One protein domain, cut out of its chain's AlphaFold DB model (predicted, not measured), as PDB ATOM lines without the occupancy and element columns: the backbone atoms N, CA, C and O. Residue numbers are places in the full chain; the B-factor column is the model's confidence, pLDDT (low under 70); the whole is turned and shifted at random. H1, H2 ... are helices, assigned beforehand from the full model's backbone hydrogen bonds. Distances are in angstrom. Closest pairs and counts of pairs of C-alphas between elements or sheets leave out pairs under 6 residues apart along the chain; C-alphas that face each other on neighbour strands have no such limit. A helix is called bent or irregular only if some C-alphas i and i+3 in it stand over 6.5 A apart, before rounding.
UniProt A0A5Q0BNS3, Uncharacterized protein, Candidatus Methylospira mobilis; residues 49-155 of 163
ATOM      1  N   MET A  49     162.532 136.326 158.544       91.75
ATOM      2  CA  MET A  49     161.365 135.673 159.125       91.75
ATOM      3  C   MET A  49     160.062 136.183 158.521       91.75
ATOM      4  O   MET A  49     159.246 135.376 158.088       91.75
ATOM      5  N   GLU A  50     159.888 137.493 158.389       92.62
ATOM      6  CA  GLU A  50     158.720 138.095 157.741       92.62
ATOM      7  C   GLU A  50     158.520 137.579 156.320       92.62
ATOM      8  O   GLU A  50     157.405 137.204 155.962       92.62
ATOM      9  N   GLN A  51     159.589 137.493 155.523       93.69
ATOM     10  CA  GLN A  51     159.516 136.958 154.163       93.69
ATOM     11  C   GLN A  51     159.077 135.491 154.147       93.69
ATOM     12  O   GLN A  51     158.175 135.128 153.391       93.69
ATOM     13  N   LYS A  52     159.685 134.650 154.994       94.31
ATOM     14  CA  LYS A  52     159.355 133.219 155.081       94.31
ATOM     15  C   LYS A  52     157.916 132.993 155.531       94.31
ATOM     16  O   LYS A  52     157.181 132.257 154.880       94.31
ATOM     17  N   VAL A  53     157.500 133.659 156.603       93.38
ATOM     18  CA  VAL A  53     156.162 133.478 157.174       93.38
ATOM     19  C   VAL A  53     155.098 134.079 156.260       93.38
ATOM     20  O   VAL A  53     154.057 133.463 156.051       93.38
ATOM     21  N   THR A  54     155.370 135.221 155.622       94.75
ATOM     22  CA  THR A  54     154.460 135.797 154.618       94.75
ATOM     23  C   THR A  54     154.268 134.856 153.434       94.75
ATOM     24  O   THR A  54     153.141 134.696 152.973       94.75
ATOM     25  N   ALA A  55     155.328 134.198 152.953       93.06
ATOM     26  CA  ALA A  55     155.211 133.201 151.888       93.06
ATOM     27  C   ALA A  55     154.428 131.949 152.329       93.06
ATOM     28  O   ALA A  55     153.758 131.330 151.506       93.06
ATOM     29  N   PHE A  56     154.497 131.592 153.614       92.44
ATOM     30  CA  PHE A  56     153.854 130.406 154.177       92.44
ATOM     31  C   PHE A  56     152.358 130.603 154.479       92.44
ATOM     32  O   PHE A  56     151.534 129.808 154.033       92.44
ATOM     33  N   VAL A  57     151.988 131.658 155.214       90.75
ATOM     34  CA  VAL A  57     150.599 131.894 155.662       90.75
ATOM     35  C   VAL A  57     149.927 133.116 155.027       90.75
ATOM     36  O   VAL A  57     148.735 133.342 155.235       90.75
ATOM     37  N   GLY A  58     150.655 133.908 154.240       92.56
ATOM     38  CA  GLY A  58     150.185 135.194 153.728       92.56
ATOM     39  C   GLY A  58     150.381 136.339 154.726       92.56
ATOM     40  O   GLY A  58     150.513 136.142 155.934       92.56
ATOM     41  N   GLN A  59     150.383 137.569 154.215       92.81
ATOM     42  CA  GLN A  59     150.766 138.758 154.986       92.81
ATOM     43  C   GLN A  59     149.849 139.024 156.191       92.81
ATOM     44  O   GLN A  59     150.315 139.401 157.260       92.81
ATOM     45  N   GLN A  60     148.536 138.826 156.036       92.12
ATOM     46  CA  GLN A  60     147.590 139.059 157.129       92.12
ATOM     47  C   GLN A  60     147.836 138.096 158.292       92.12
ATOM     48  O   GLN A  60     147.964 138.539 159.426       92.12
ATOM     49  N   LYS A  61     147.957 136.796 158.011       92.44
ATOM     50  CA  LYS A  61     148.208 135.779 159.038       92.44
ATOM     51  C   LYS A  61     149.591 135.913 159.657       92.44
ATOM     52  O   LYS A  61     149.744 135.674 160.845       92.44
ATOM     53  N   GLN A  62     150.584 136.330 158.876       94.81
ATOM     54  CA  GLN A  62     151.910 136.627 159.404       94.81
ATOM     55  C   GLN A  62     151.840 137.710 160.490       94.81
ATOM     56  O   GLN A  62     152.419 137.519 161.558       94.81
ATOM     57  N   ARG A  63     151.083 138.793 160.267       93.56
ATOM     58  CA  ARG A  63     150.860 139.830 161.290       93.56
ATOM     59  C   ARG A  63     150.161 139.284 162.530       93.56
ATOM     60  O   ARG A  63     150.601 139.569 163.632       93.56
ATOM     61  N   GLU A  64     149.139 138.451 162.355       94.06
ATOM     62  CA  GLU A  64     148.442 137.806 163.476       94.06
ATOM     63  C   GLU A  64     149.390 136.958 164.342       94.06
ATOM     64  O   GLU A  64     149.345 137.032 165.568       94.06
ATOM     65  N   VAL A  65     150.305 136.203 163.722       94.56
ATOM     66  CA  VAL A  65     151.328 135.433 164.452       94.56
ATOM     67  C   VAL A  65     152.261 136.355 165.240       94.56
ATOM     68  O   VAL A  65     152.565 136.062 166.399       94.56
ATOM     69  N   VAL A  66     152.702 137.465 164.641       95.56
ATOM     70  CA  VAL A  66     153.555 138.454 165.320       95.56
ATOM     71  C   VAL A  66     152.819 139.108 166.485       95.56
ATOM     72  O   VAL A  66     153.391 139.221 167.565       95.56
ATOM     73  N   ASP A  67     151.556 139.490 166.301       95.56
ATOM     74  CA  ASP A  67     150.753 140.125 167.345       95.56
ATOM     75  C   ASP A  67     150.550 139.194 168.548       95.56
ATOM     76  O   ASP A  67     150.707 139.624 169.693       95.56
ATOM     77  N   MET A  68     150.258 137.909 168.303       95.38
ATOM     78  CA  MET A  68     150.158 136.899 169.363       95.38
ATOM     79  C   MET A  68     151.490 136.704 170.091       95.38
ATOM     80  O   MET A  68     151.519 136.655 171.323       95.38
ATOM     81  N   ALA A  69     152.599 136.607 169.351       96.44
ATOM     82  CA  ALA A  69     153.928 136.458 169.941       96.44
ATOM     83  C   ALA A  69     154.296 137.682 170.794       96.44
ATOM     84  O   ALA A  69     154.734 137.529 171.933       96.44
ATOM     85  N   TYR A  70     154.039 138.891 170.290       95.81
ATOM     86  CA  TYR A  70     154.269 140.139 171.013       95.81
ATOM     87  C   TYR A  70     153.442 140.207 172.291       95.81
ATOM     88  O   TYR A  70     153.985 140.501 173.353       95.81
ATOM     89  N   ALA A  71     152.147 139.895 172.212       95.12
ATOM     90  CA  ALA A  71     151.271 139.906 173.376       95.12
ATOM     91  C   ALA A  71     151.728 138.917 174.456       95.12
ATOM     92  O   ALA A  71     151.708 139.261 175.640       95.12
ATOM     93  N   THR A  72     152.184 137.733 174.040       95.75
ATOM     94  CA  THR A  72     152.706 136.694 174.938       95.75
ATOM     95  C   THR A  72     153.965 137.171 175.655       95.75
ATOM     96  O   THR A  72     154.032 137.131 176.880       95.75
ATOM     97  N   VAL A  73     154.947 137.684 174.908       96.50
ATOM     98  CA  VAL A  73     156.207 138.165 175.495       96.50
ATOM     99  C   VAL A  73     155.979 139.391 176.375       96.50
ATOM    100  O   VAL A  73     156.567 139.498 177.446       96.50
ATOM    101  N   ALA A  74     155.099 140.304 175.971       94.88
ATOM    102  CA  ALA A  74     154.753 141.474 176.769       94.88
ATOM    103  C   ALA A  74     154.163 141.101 178.136       94.88
ATOM    104  O   ALA A  74     154.527 141.723 179.129       94.88
ATOM    105  N   ALA A  75     153.296 140.086 178.197       94.12
ATOM    106  CA  ALA A  75     152.708 139.616 179.452       94.12
ATOM    107  C   ALA A  75     153.708 138.887 180.366       94.12
ATOM    108  O   ALA A  75     153.528 138.876 181.582       94.12
ATOM    109  N   ASP A  76     154.757 138.286 179.798       94.25
ATOM    110  CA  ASP A  76     155.835 137.653 180.565       94.25
ATOM    111  C   ASP A  76     156.862 138.679 181.075       94.25
ATOM    112  O   ASP A  76     157.311 138.637 182.221       94.25
ATOM    113  N   VAL A  77     157.223 139.649 180.232       93.19
ATOM    114  CA  VAL A  77     158.306 140.596 180.517       93.19
ATOM    115  C   VAL A  77     157.825 141.817 181.304       93.19
ATOM    116  O   VAL A  77     158.576 142.324 182.147       93.19
ATOM    117  N   CYS A  78     156.621 142.320 181.033       91.56
ATOM    118  CA  CYS A  78     156.103 143.566 181.596       91.56
ATOM    119  C   CYS A  78     155.035 143.316 182.664       91.56
ATOM    120  O   CYS A  78     154.221 142.406 182.562       91.56
ATOM    121  N   ASP A  79     155.022 144.159 183.697       87.19
ATOM    122  CA  ASP A  79     154.073 144.016 184.801       87.19
ATOM    123  C   ASP A  79     152.633 144.342 184.362       87.19
ATOM    124  O   ASP A  79     152.403 145.162 183.474       87.19
ATOM    125  N   LYS A  80     151.645 143.783 185.075       83.56
ATOM    126  CA  LYS A  80     150.210 144.136 184.956       83.56
ATOM    127  C   LYS A  80     149.598 143.881 183.572       83.56
ATOM    128  O   LYS A  80     148.648 144.573 183.175       83.56
ATOM    129  N   LEU A  81     150.123 142.882 182.876       88.25
ATOM    130  CA  LEU A  81     149.566 142.310 181.660       88.25
ATOM    131  C   LEU A  81     149.363 140.816 181.876       88.25
ATOM    132  O   LEU A  81     150.248 140.128 182.374       88.25
ATOM    133  N   ASP A  82     148.200 140.331 181.468       91.62
ATOM    134  CA  ASP A  82     147.912 138.908 181.390       91.62
ATOM    135  C   ASP A  82     147.372 138.615 179.997       91.62
ATOM    136  O   ASP A  82     146.592 139.396 179.440       91.62
ATOM    137  N   VAL A  83     147.792 137.489 179.433       92.81
ATOM    138  CA  VAL A  83     147.257 136.998 178.163       92.81
ATOM    139  C   VAL A  83     145.841 136.478 178.398       92.81
ATOM    140  O   VAL A  83     145.585 135.748 179.351       92.81
ATOM    141  N   ASP A  84     144.905 136.846 177.530       94.00
ATOM    142  CA  ASP A  84     143.641 136.125 177.399       94.00
ATOM    143  C   ASP A  84     143.903 134.829 176.619       94.00
ATOM    144  O   ASP A  84     143.828 134.794 175.387       94.00
ATOM    145  N   GLU A  85     144.245 133.767 177.352       91.56
ATOM    146  CA  GLU A  85     144.566 132.445 176.794       91.56
ATOM    147  C   GLU A  85     143.448 131.917 175.886       91.56
ATOM    148  O   GLU A  85     143.723 131.341 174.838       91.56
ATOM    149  N   LYS A  86     142.178 132.187 176.219       93.19
ATOM    150  CA  LYS A  86     141.040 131.737 175.404       93.19
ATOM    151  C   LYS A  86     141.008 132.441 174.058       93.19
ATOM    152  O   LYS A  86     140.708 131.810 173.043       93.19
ATOM    153  N   THR A  87     141.279 133.744 174.046       92.44
ATOM    154  CA  THR A  87     141.353 134.515 172.803       92.44
ATOM    155  C   THR A  87     142.568 134.091 171.984       92.44
ATOM    156  O   THR A  87     142.427 133.873 170.781       92.44
ATOM    157  N   LEU A  88     143.730 133.895 172.611       91.31
ATOM    158  CA  LEU A  88     144.934 133.432 171.919       91.31
ATOM    159  C   LEU A  88     144.721 132.051 171.281       91.31
ATOM    160  O   LEU A  88     144.921 131.909 170.076       91.31
ATOM    161  N   ASP A  89     144.226 131.070 172.040       91.44
ATOM    162  CA  ASP A  89     143.952 129.717 171.540       91.44
ATOM    163  C   ASP A  89     142.944 129.727 170.389       91.44
ATOM    164  O   ASP A  89     143.108 129.038 169.379       91.44
ATOM    165  N   LYS A  90     141.876 130.518 170.520       92.31
ATOM    166  CA  LYS A  90     140.858 130.647 169.478       92.31
ATOM    167  C   LYS A  90     141.459 131.197 168.187       92.31
ATOM    168  O   LYS A  90     141.232 130.615 167.127       92.31
ATOM    169  N   GLU A  91     142.193 132.303 168.255       91.31
ATOM    170  CA  GLU A  91     142.767 132.933 167.063       91.31
ATOM    171  C   GLU A  91     143.873 132.064 166.448       91.31
ATOM    172  O   GLU A  91     143.934 131.930 165.224       91.31
ATOM    173  N   PHE A  92     144.670 131.366 167.262       89.88
ATOM    174  CA  PHE A  92     145.644 130.397 166.762       89.88
ATOM    175  C   PHE A  92     144.972 129.263 165.969       89.88
ATOM    176  O   PHE A  92     145.387 128.946 164.852       89.88
ATOM    177  N   ASN A  93     143.875 128.705 166.488       89.12
ATOM    178  CA  ASN A  93     143.091 127.684 165.784       89.12
ATOM    179  C   ASN A  93     142.439 128.215 164.494       89.12
ATOM    180  O   ASN A  93     142.277 127.479 163.521       89.12
ATOM    181  N   LEU A  94     142.077 129.499 164.442       89.50
ATOM    182  CA  LEU A  94     141.553 130.116 163.220       89.50
ATOM    183  C   LEU A  94     142.627 130.253 162.133       89.50
ATOM    184  O   LEU A  94     142.314 130.117 160.947       89.50
ATOM    185  N   LEU A  95     143.898 130.450 162.502       87.88
ATOM    186  CA  LEU A  95     144.992 130.478 161.528       87.88
ATOM    187  C   LEU A  95     145.145 129.144 160.790       87.88
ATOM    188  O   LEU A  95     145.362 129.156 159.569       87.88
ATOM    189  N   SER A  96     144.993 128.021 161.502       80.69
ATOM    190  CA  SER A  96     145.070 126.666 160.941       80.69
ATOM    191  C   SER A  96     143.778 126.213 160.249       80.69
ATOM    192  O   SER A  96     143.839 125.398 159.326       80.69
ATOM    193  N   ALA A  97     142.620 126.789 160.589       81.69
ATOM    194  CA  ALA A  97     141.312 126.393 160.053       81.69
ATOM    195  C   ALA A  97     141.180 126.496 158.518       81.69
ATOM    196  O   ALA A  97     140.479 125.695 157.896       81.69
ATOM    197  N   ASP A  98     141.863 127.441 157.863       70.50
ATOM    198  CA  ASP A  98     141.814 127.532 156.393       70.50
ATOM    199  C   ASP A  98     142.543 126.377 155.694       70.50
ATOM    200  O   ASP A  98     142.211 126.044 154.553       70.50
ATOM    201  N   MET A  99     143.512 125.756 156.372       69.00
ATOM    202  CA  MET A  99     144.215 124.567 155.883       69.00
ATOM    203  C   MET A  99     143.403 123.294 156.131       69.00
ATOM    204  O   MET A  99     143.398 122.402 155.282       69.00
ATOM    205  N   GLN A 100     142.625 123.251 157.219       61.19
ATOM    206  CA  GLN A 100     141.707 122.144 157.534       61.19
ATOM    207  C   GLN A 100     140.678 121.887 156.425       61.19
ATOM    208  O   GLN A 100     140.240 120.759 156.225       61.19
ATOM    209  N   LYS A 101     140.298 122.924 155.670       62.47
ATOM    210  CA  LYS A 101     139.316 122.809 154.580       62.47
ATOM    211  C   LYS A 101     139.883 122.232 153.281       62.47
ATOM    212  O   LYS A 101     139.100 121.941 152.378       62.47
ATOM    213  N   LYS A 102     141.209 122.132 153.141       61.22
ATOM    214  CA  LYS A 102     141.867 121.868 151.849       61.22
ATOM    215  C   LYS A 102     142.694 120.584 151.813       61.22
ATOM    216  O   LYS A 102     142.899 120.056 150.724       61.22
ATOM    217  N   ASN A 103     143.122 120.077 152.966       65.06
ATOM    218  CA  ASN A 103     144.205 119.101 153.044       65.06
ATOM    219  C   ASN A 103     143.838 117.843 153.845       65.06
ATOM    220  O   ASN A 103     142.883 117.829 154.622       65.06
ATOM    221  N   ASN A 104     144.618 116.774 153.663       79.94
ATOM    222  CA  ASN A 104     144.502 115.565 154.484       79.94
ATOM    223  C   ASN A 104     145.023 115.811 155.927       79.94
ATOM    224  O   ASN A 104     145.787 116.755 156.152       79.94
ATOM    225  N   PRO A 105     144.671 114.965 156.921       79.69
ATOM    226  CA  PRO A 105     145.068 115.181 158.320       79.69
ATOM    227  C   PRO A 105     146.586 115.262 158.565       79.69
ATOM    228  O   PRO A 105     147.028 115.953 159.481       79.69
ATOM    229  N   GLY A 106     147.402 114.575 157.755       81.12
ATOM    230  CA  GLY A 106     148.862 114.598 157.894       81.12
ATOM    231  C   GLY A 106     149.472 115.940 157.488       81.12
ATOM    232  O   GLY A 106     150.349 116.467 158.172       81.12
ATOM    233  N   GLU A 107     148.969 116.533 156.410       83.81
ATOM    234  CA  GLU A 107     149.364 117.867 155.952       83.81
ATOM    235  C   GLU A 107     148.927 118.965 156.924       83.81
ATOM    236  O   GLU A 107     149.665 119.928 157.130       83.81
ATOM    237  N   GLN A 108     147.763 118.808 157.560       83.88
ATOM    238  CA  GLN A 108     147.321 119.717 158.616       83.88
ATOM    239  C   GLN A 108     148.287 119.700 159.807       83.88
ATOM    240  O   GLN A 108     148.746 120.758 160.233       83.88
ATOM    241  N   ALA A 109     148.638 118.516 160.317       86.56
ATOM    242  CA  ALA A 109     149.558 118.395 161.447       86.56
ATOM    243  C   ALA A 109     150.945 118.981 161.124       86.56
ATOM    244  O   ALA A 109     151.570 119.626 161.967       86.56
ATOM    245  N   GLN A 110     151.419 118.797 159.888       89.19
ATOM    246  CA  GLN A 110     152.673 119.393 159.432       89.19
ATOM    247  C   GLN A 110     152.585 120.925 159.364       89.19
ATOM    248  O   GLN A 110     153.512 121.601 159.809       89.19
ATOM    249  N   PHE A 111     151.475 121.472 158.859       89.88
ATOM    250  CA  PHE A 111     151.236 122.915 158.822       89.88
ATOM    251  C   PHE A 111     151.196 123.521 160.230       89.88
ATOM    252  O   PHE A 111     151.865 124.519 160.483       89.88
ATOM    253  N   GLU A 112     150.456 122.911 161.157       89.62
ATOM    254  CA  GLU A 112     150.360 123.370 162.550       89.62
ATOM    255  C   GLU A 112     151.727 123.349 163.239       89.62
ATOM    256  O   GLU A 112     152.104 124.316 163.902       89.62
ATOM    257  N   LYS A 113     152.515 122.290 163.023       91.69
ATOM    258  CA  LYS A 113     153.885 122.197 163.537       91.69
ATOM    259  C   LYS A 113     154.778 123.313 162.997       91.69
ATOM    260  O   LYS A 113     155.557 123.893 163.754       91.69
ATOM    261  N   GLU A 114     154.692 123.608 161.703       93.31
ATOM    262  CA  GLU A 114     155.488 124.668 161.085       93.31
ATOM    263  C   GLU A 114     155.040 126.063 161.558       93.31
ATOM    264  O   GLU A 114     155.884 126.890 161.910       93.31
ATOM    265  N   LEU A 115     153.729 126.293 161.690       93.31
ATOM    266  CA  LEU A 115     153.162 127.519 162.259       93.31
ATOM    267  C   LEU A 115     153.631 127.749 163.703       93.31
ATOM    268  O   LEU A 115     154.077 128.850 164.027       93.31
ATOM    269  N   MET A 116     153.596 126.713 164.549       94.00
ATOM    270  CA  MET A 116     154.129 126.766 165.918       94.00
ATOM    271  C   MET A 116     155.631 127.061 165.938       94.00
ATOM    272  O   MET A 116     156.102 127.822 166.782       94.00
ATOM    273  N   GLY A 117     156.386 126.496 164.991       95.75
ATOM    274  CA  GLY A 117     157.804 126.801 164.816       95.75
ATOM    275  C   GLY A 117     158.040 128.285 164.536       95.75
ATOM    276  O   GLY A 117     158.847 128.918 165.215       95.75
ATOM    277  N   TYR A 118     157.303 128.868 163.587       95.12
ATOM    278  CA  TYR A 118     157.407 130.294 163.269       95.12
ATOM    279  C   TYR A 118     156.966 131.201 164.420       95.12
ATOM    280  O   TYR A 118     157.650 132.185 164.705       95.12
ATOM    281  N   TYR A 119     155.880 130.852 165.115       95.62
ATOM    282  CA  TYR A 119     155.463 131.537 166.338       95.62
ATOM    283  C   TYR A 119     156.590 131.543 167.383       95.62
ATOM    284  O   TYR A 119     156.957 132.607 167.882       95.62
ATOM    285  N   GLY A 120     157.217 130.390 167.642       95.81
ATOM    286  CA  GLY A 120     158.340 130.281 168.577       95.81
ATOM    287  C   GLY A 120     159.558 131.123 168.179       95.81
ATOM    288  O   GLY A 120     160.206 131.712 169.043       95.81
ATOM    289  N   VAL A 121     159.853 131.245 166.880       95.06
ATOM    290  CA  VAL A 121     160.932 132.129 166.409       95.06
ATOM    291  C   VAL A 121     160.600 133.600 166.664       95.06
ATOM    292  O   VAL A 121     161.470 134.331 167.135       95.06
ATOM    293  N   TYR A 122     159.362 134.039 166.412       95.38
ATOM    294  CA  TYR A 122     158.952 135.406 166.748       95.38
ATOM    295  C   TYR A 122     159.032 135.676 168.246       95.38
ATOM    296  O   TYR A 122     159.584 136.702 168.637       95.38
ATOM    297  N   VAL A 123     158.573 134.744 169.087       95.69
ATOM    298  CA  VAL A 123     158.746 134.836 170.545       95.69
ATOM    299  C   VAL A 123     160.222 135.029 170.895       95.69
ATOM    300  O   VAL A 123     160.555 135.958 171.623       95.69
ATOM    301  N   GLY A 124     161.124 134.222 170.329       94.31
ATOM    302  CA  GLY A 124     162.564 134.344 170.574       94.31
ATOM    303  C   GLY A 124     163.152 135.701 170.167       94.31
ATOM    304  O   GLY A 124     163.925 136.282 170.930       94.31
ATOM    305  N   LEU A 125     162.772 136.229 168.998       93.38
ATOM    306  CA  LEU A 125     163.213 137.553 168.535       93.38
ATOM    307  C   LEU A 125     162.723 138.668 169.465       93.38
ATOM    308  O   LEU A 125     163.509 139.526 169.863       93.38
ATOM    309  N   ILE A 126     161.449 138.626 169.857       94.69
ATOM    310  CA  ILE A 126     160.841 139.650 170.715       94.69
ATOM    311  C   ILE A 126     161.421 139.578 172.131       94.69
ATOM    312  O   ILE A 126     161.724 140.617 172.713       94.69
ATOM    313  N   VAL A 127     161.647 138.377 172.677       94.69
ATOM    314  CA  VAL A 127     162.345 138.200 173.962       94.69
ATOM    315  C   VAL A 127     163.734 138.828 173.891       94.69
ATOM    316  O   VAL A 127     164.066 139.646 174.748       94.69
ATOM    317  N   ALA A 128     164.523 138.514 172.861       91.88
ATOM    318  CA  ALA A 128     165.868 139.061 172.706       91.88
ATOM    319  C   ALA A 128     165.875 140.602 172.671       91.88
ATOM    320  O   ALA A 128     166.672 141.230 173.371       91.88
ATOM    321  N   GLU A 129     164.953 141.218 171.928       88.94
ATOM    322  CA  GLU A 129     164.823 142.680 171.872       88.94
ATOM    323  C   GLU A 129     164.339 143.273 173.200       88.94
ATOM    324  O   GLU A 129     164.879 144.278 173.673       88.94
ATOM    325  N   SER A 130     163.379 142.622 173.859       91.06
ATOM    326  CA  SER A 130     162.878 143.057 175.166       91.06
ATOM    327  C   SER A 130     163.966 143.026 176.244       91.06
ATOM    328  O   SER A 130     164.028 143.918 177.087       91.06
ATOM    329  N   MET A 131     164.875 142.047 176.198       90.12
ATOM    330  CA  MET A 131     165.977 141.928 177.155       90.12
ATOM    331  C   MET A 131     167.065 142.975 176.922       90.12
ATOM    332  O   MET A 131     167.736 143.380 177.871       90.12
ATOM    333  N   GLN A 132     167.229 143.450 175.686       88.88
ATOM    334  CA  GLN A 132     168.208 144.485 175.370       88.88
ATOM    335  C   GLN A 132     167.828 145.844 175.973       88.88
ATOM    336  O   GLN A 132     168.708 146.588 176.414       88.88
ATOM    337  N   ASN A 133     166.533 146.176 176.024       88.56
ATOM    338  CA  ASN A 133     166.046 147.375 176.705       88.56
ATOM    339  C   ASN A 133     164.623 147.200 177.260       88.56
ATOM    340  O   ASN A 133     163.648 147.726 176.715       88.56
ATOM    341  N   LYS A 134     164.520 146.507 178.399       91.44
ATOM    342  CA  LYS A 134     163.241 146.178 179.048       91.44
ATOM    343  C   LYS A 134     162.373 147.403 179.339       91.44
ATOM    344  O   LYS A 134     161.168 147.372 179.113       91.44
ATOM    345  N   VAL A 135     162.973 148.490 179.831       91.94
ATOM    346  CA  VAL A 135     162.239 149.716 180.198       91.94
ATOM    347  C   VAL A 135     161.543 150.310 178.979       91.94
ATOM    348  O   VAL A 135     160.376 150.695 179.045       91.94
ATOM    349  N   LEU A 136     162.259 150.376 177.860       89.50
ATOM    350  CA  LEU A 136     161.740 150.942 176.626       89.50
ATOM    351  C   LEU A 136     160.700 150.032 175.974       89.50
ATOM    352  O   LEU A 136     159.658 150.522 175.545       89.50
ATOM    353  N   PHE A 137     160.945 148.720 175.985       91.81
ATOM    354  CA  PHE A 137     159.979 147.722 175.537       91.81
ATOM    355  C   PHE A 137     158.658 147.841 176.307       91.81
ATOM    356  O   PHE A 137     157.611 148.030 175.695       91.81
ATOM    357  N   CYS A 138     158.693 147.846 177.644       92.44
ATOM    358  CA  CYS A 138     157.470 147.945 178.444       92.44
ATOM    359  C   CYS A 138     156.769 149.304 178.323       92.44
ATOM    360  O   CYS A 138     155.544 149.367 178.379       92.44
ATOM    361  N   LYS A 139     157.513 150.393 178.091       91.44
ATOM    362  CA  LYS A 139     156.905 151.688 177.760       91.44
ATOM    363  C   LYS A 139     156.106 151.617 176.456       91.44
ATOM    364  O   LYS A 139     155.034 152.211 176.371       91.44
ATOM    365  N   GLU A 140     156.611 150.907 175.451       90.62
ATOM    366  CA  GLU A 140     155.882 150.734 174.197       90.62
ATOM    367  C   GLU A 140     154.677 149.810 174.347       90.62
ATOM    368  O   GLU A 140     153.614 150.105 173.805       90.62
ATOM    369  N   VAL A 141     154.800 148.743 175.135       92.56
ATOM    370  CA  VAL A 141     153.669 147.866 175.456       92.56
ATOM    371  C   VAL A 141     152.506 148.667 176.054       92.56
ATOM    372  O   VAL A 141     151.367 148.494 175.623       92.56
ATOM    373  N   GLU A 142     152.773 149.599 176.974       90.62
ATOM    374  CA  GLU A 142     151.739 150.492 177.519       90.62
ATOM    375  C   GLU A 142     151.092 151.365 176.433       90.62
ATOM    376  O   GLU A 142     149.869 151.510 176.395       90.62
ATOM    377  N   ASN A 143     151.874 151.886 175.480       89.19
ATOM    378  CA  ASN A 143     151.320 152.620 174.339       89.19
ATOM    379  C   ASN A 143     150.419 151.722 173.480       89.19
ATOM    380  O   ASN A 143     149.312 152.125 173.116       89.19
ATOM    381  N   VAL A 144     150.868 150.506 173.157       90.38
ATOM    382  CA  VAL A 144     150.111 149.524 172.364       90.38
ATOM    383  C   VAL A 144     148.820 149.130 173.073       90.38
ATOM    384  O   VAL A 144     147.771 149.056 172.437       90.38
ATOM    385  N   ARG A 145     148.856 148.967 174.396       87.00
ATOM    386  CA  ARG A 145     147.699 148.608 175.223       87.00
ATOM    387  C   ARG A 145     146.561 149.619 175.133       87.00
ATOM    388  O   ARG A 145     145.397 149.233 175.213       87.00
ATOM    389  N   THR A 146     146.871 150.899 174.940       84.81
ATOM    390  CA  THR A 146     145.844 151.943 174.763       84.81
ATOM    391  C   THR A 146     145.193 151.943 173.376       84.81
ATOM    392  O   THR A 146     144.142 152.562 173.190       84.81
ATOM    393  N   LYS A 147     145.780 151.249 172.392       83.75
ATOM    394  CA  LYS A 147     145.264 151.166 171.020       83.75
ATOM    395  C   LYS A 147     144.269 150.010 170.898       83.75
ATOM    396  O   LYS A 147     144.426 148.969 171.531       83.75
ATOM    397  N   LYS A 148     143.241 150.172 170.058       78.81
ATOM    398  CA  LYS A 148     142.305 149.086 169.719       78.81
ATOM    399  C   LYS A 148     142.869 148.249 168.566       78.81
ATOM    400  O   LYS A 148     143.040 148.784 167.475       78.81
ATOM    401  N   GLY A 149     143.081 146.953 168.794       85.50
ATOM    402  CA  GLY A 149     143.529 145.995 167.774       85.50
ATOM    403  C   GLY A 149     145.016 145.642 167.867       85.50
ATOM    404  O   GLY A 149     145.712 146.066 168.784       85.50
ATOM    405  N   GLY A 150     145.499 144.839 166.916       89.94
ATOM    406  CA  GLY A 150     146.865 144.314 166.954       89.94
ATOM    407  C   GLY A 150     147.106 143.457 168.206       89.94
ATOM    408  O   GLY A 150     146.187 142.748 168.626       89.94
ATOM    409  N   PRO A 151     148.275 143.558 168.865       92.38
ATOM    410  CA  PRO A 151     148.594 142.749 170.044       92.38
ATOM    411  C   PRO A 151     147.654 142.978 171.235       92.38
ATOM    412  O   PRO A 151     147.433 142.067 172.031       92.38
ATOM    413  N   SER A 152     147.058 144.171 171.361       92.56
ATOM    414  CA  SER A 152     146.267 144.526 172.546       92.56
ATOM    415  C   SER A 152     144.984 143.713 172.701       92.56
ATOM    416  O   SER A 152     144.468 143.596 173.811       92.56
ATOM    417  N   ARG A 153     144.489 143.103 171.615       92.06
ATOM    418  CA  ARG A 153     143.301 142.231 171.646       92.06
ATOM    419  C   ARG A 153     143.531 140.919 172.400       92.06
ATOM    420  O   ARG A 153     142.556 140.260 172.739       92.06
ATOM    421  N   TYR A 154     144.788 140.540 172.629       92.88
ATOM    422  CA  TYR A 154     145.163 139.307 173.325       92.88
ATOM    423  C   TYR A 154     145.446 139.512 174.810       92.88
ATOM    424  O   TYR A 154     145.798 138.554 175.490       92.88
ATOM    425  N   TRP A 155     145.326 140.734 175.328       92.94
ATOM    426  CA  TRP A 155     145.475 140.982 176.756       92.94
ATOM    427  C   TRP A 155     144.119 141.029 177.444       92.94
ATOM    428  O   TRP A 155     143.164 141.636 176.957       92.94
TER     429      TRP A 155
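Overview. This is residues 49 to 155 of the 163 residues of an uncharacterized protein of Candidatus Methylospira mobilis (UniProt A0A5Q0BNS3). The longest helix, H4, makes a V with H3, joined at residues 101 to 104, and H2 fills the middle between the two, crossing H4. H5 lies across the end of the body away from that joint, short H6 packs on H2, and H1 folds back at the first residues of H2. The printed part has 107 residues with six named helices, H1 to H6 in order along the chain, and no named strand: the class is all helix. It is compact, with a radius of gyration of the C-alphas of 14.4 A, and elongated, spanning 46 by 25 by 19 A.

Along the chain. H4, residues 105 to 132, measures 41.0 A from C-alpha 105 at (145.068, 115.181, 158.320) to C-alpha 132 at (168.208, 144.485, 175.370). H2, residues 59 to 77, is 26.7 A long, and H3, residues 85 to 100, is 22.0 A long. H3 is irregular, but only just: C-alphas 95 and 98 are 6.7 A apart. H5 is residues 134 to 145, 16.2 A. H1 is residues 49 to 57, 11.9 A, beginning at C-alpha 49 (161.365, 135.673, 159.125). H6 is residues 150 to 154, 8.3 A.

Arrangement. H2 is the hub and touches the five other helices. H4 touches H2 with residues 119 to 130 alone, at a steep tilt of 50 degrees, the same way; their closest C-alphas, Ala 69 and Val 123, are 5.1 A apart. H2 and H3 form a helical hairpin at a shallow tilt of 25 degrees, opposite ways; they only just touch, with 3 pairs of C-alphas within 8 A, the closest being Lys 61 and Leu 95 at 6.7 A. H3 and H4 form another helical hairpin, at a steep tilt of 43 degrees, with closest C-alphas Gln 100 and Gln 108 at 6.2 A. H6 touches H2, with closest C-alphas Asp 67 and Pro 151 at 4.3 A. H5 touches H2 residues 74 to 77 alone, closest at C-alphas Ala 74 and Val 141, 6.6 A. H1 touches H2 residues 59 to 62 alone, closest at C-alphas Thr 54 and Gln 62, 5.5 A. H4 and H6 are apart. In H1, H2, H4 and H5 every O i to N i+4 pair is within hydrogen-bond range; H3 has 10 of 12, and H6 0 of 1 but 2 of 2 O i to N i+3 pairs.

Size, cuts and confidence. The two C-alphas farthest apart, those of Asn 104 and Val 135, are 46.3 A apart. The printed part has no cut and no long link; H2 to H3, with 7 residues between them, is short, and the others are tight. The mean pLDDT of the printed part is 89.7, and residues 99 to 103 are under 70.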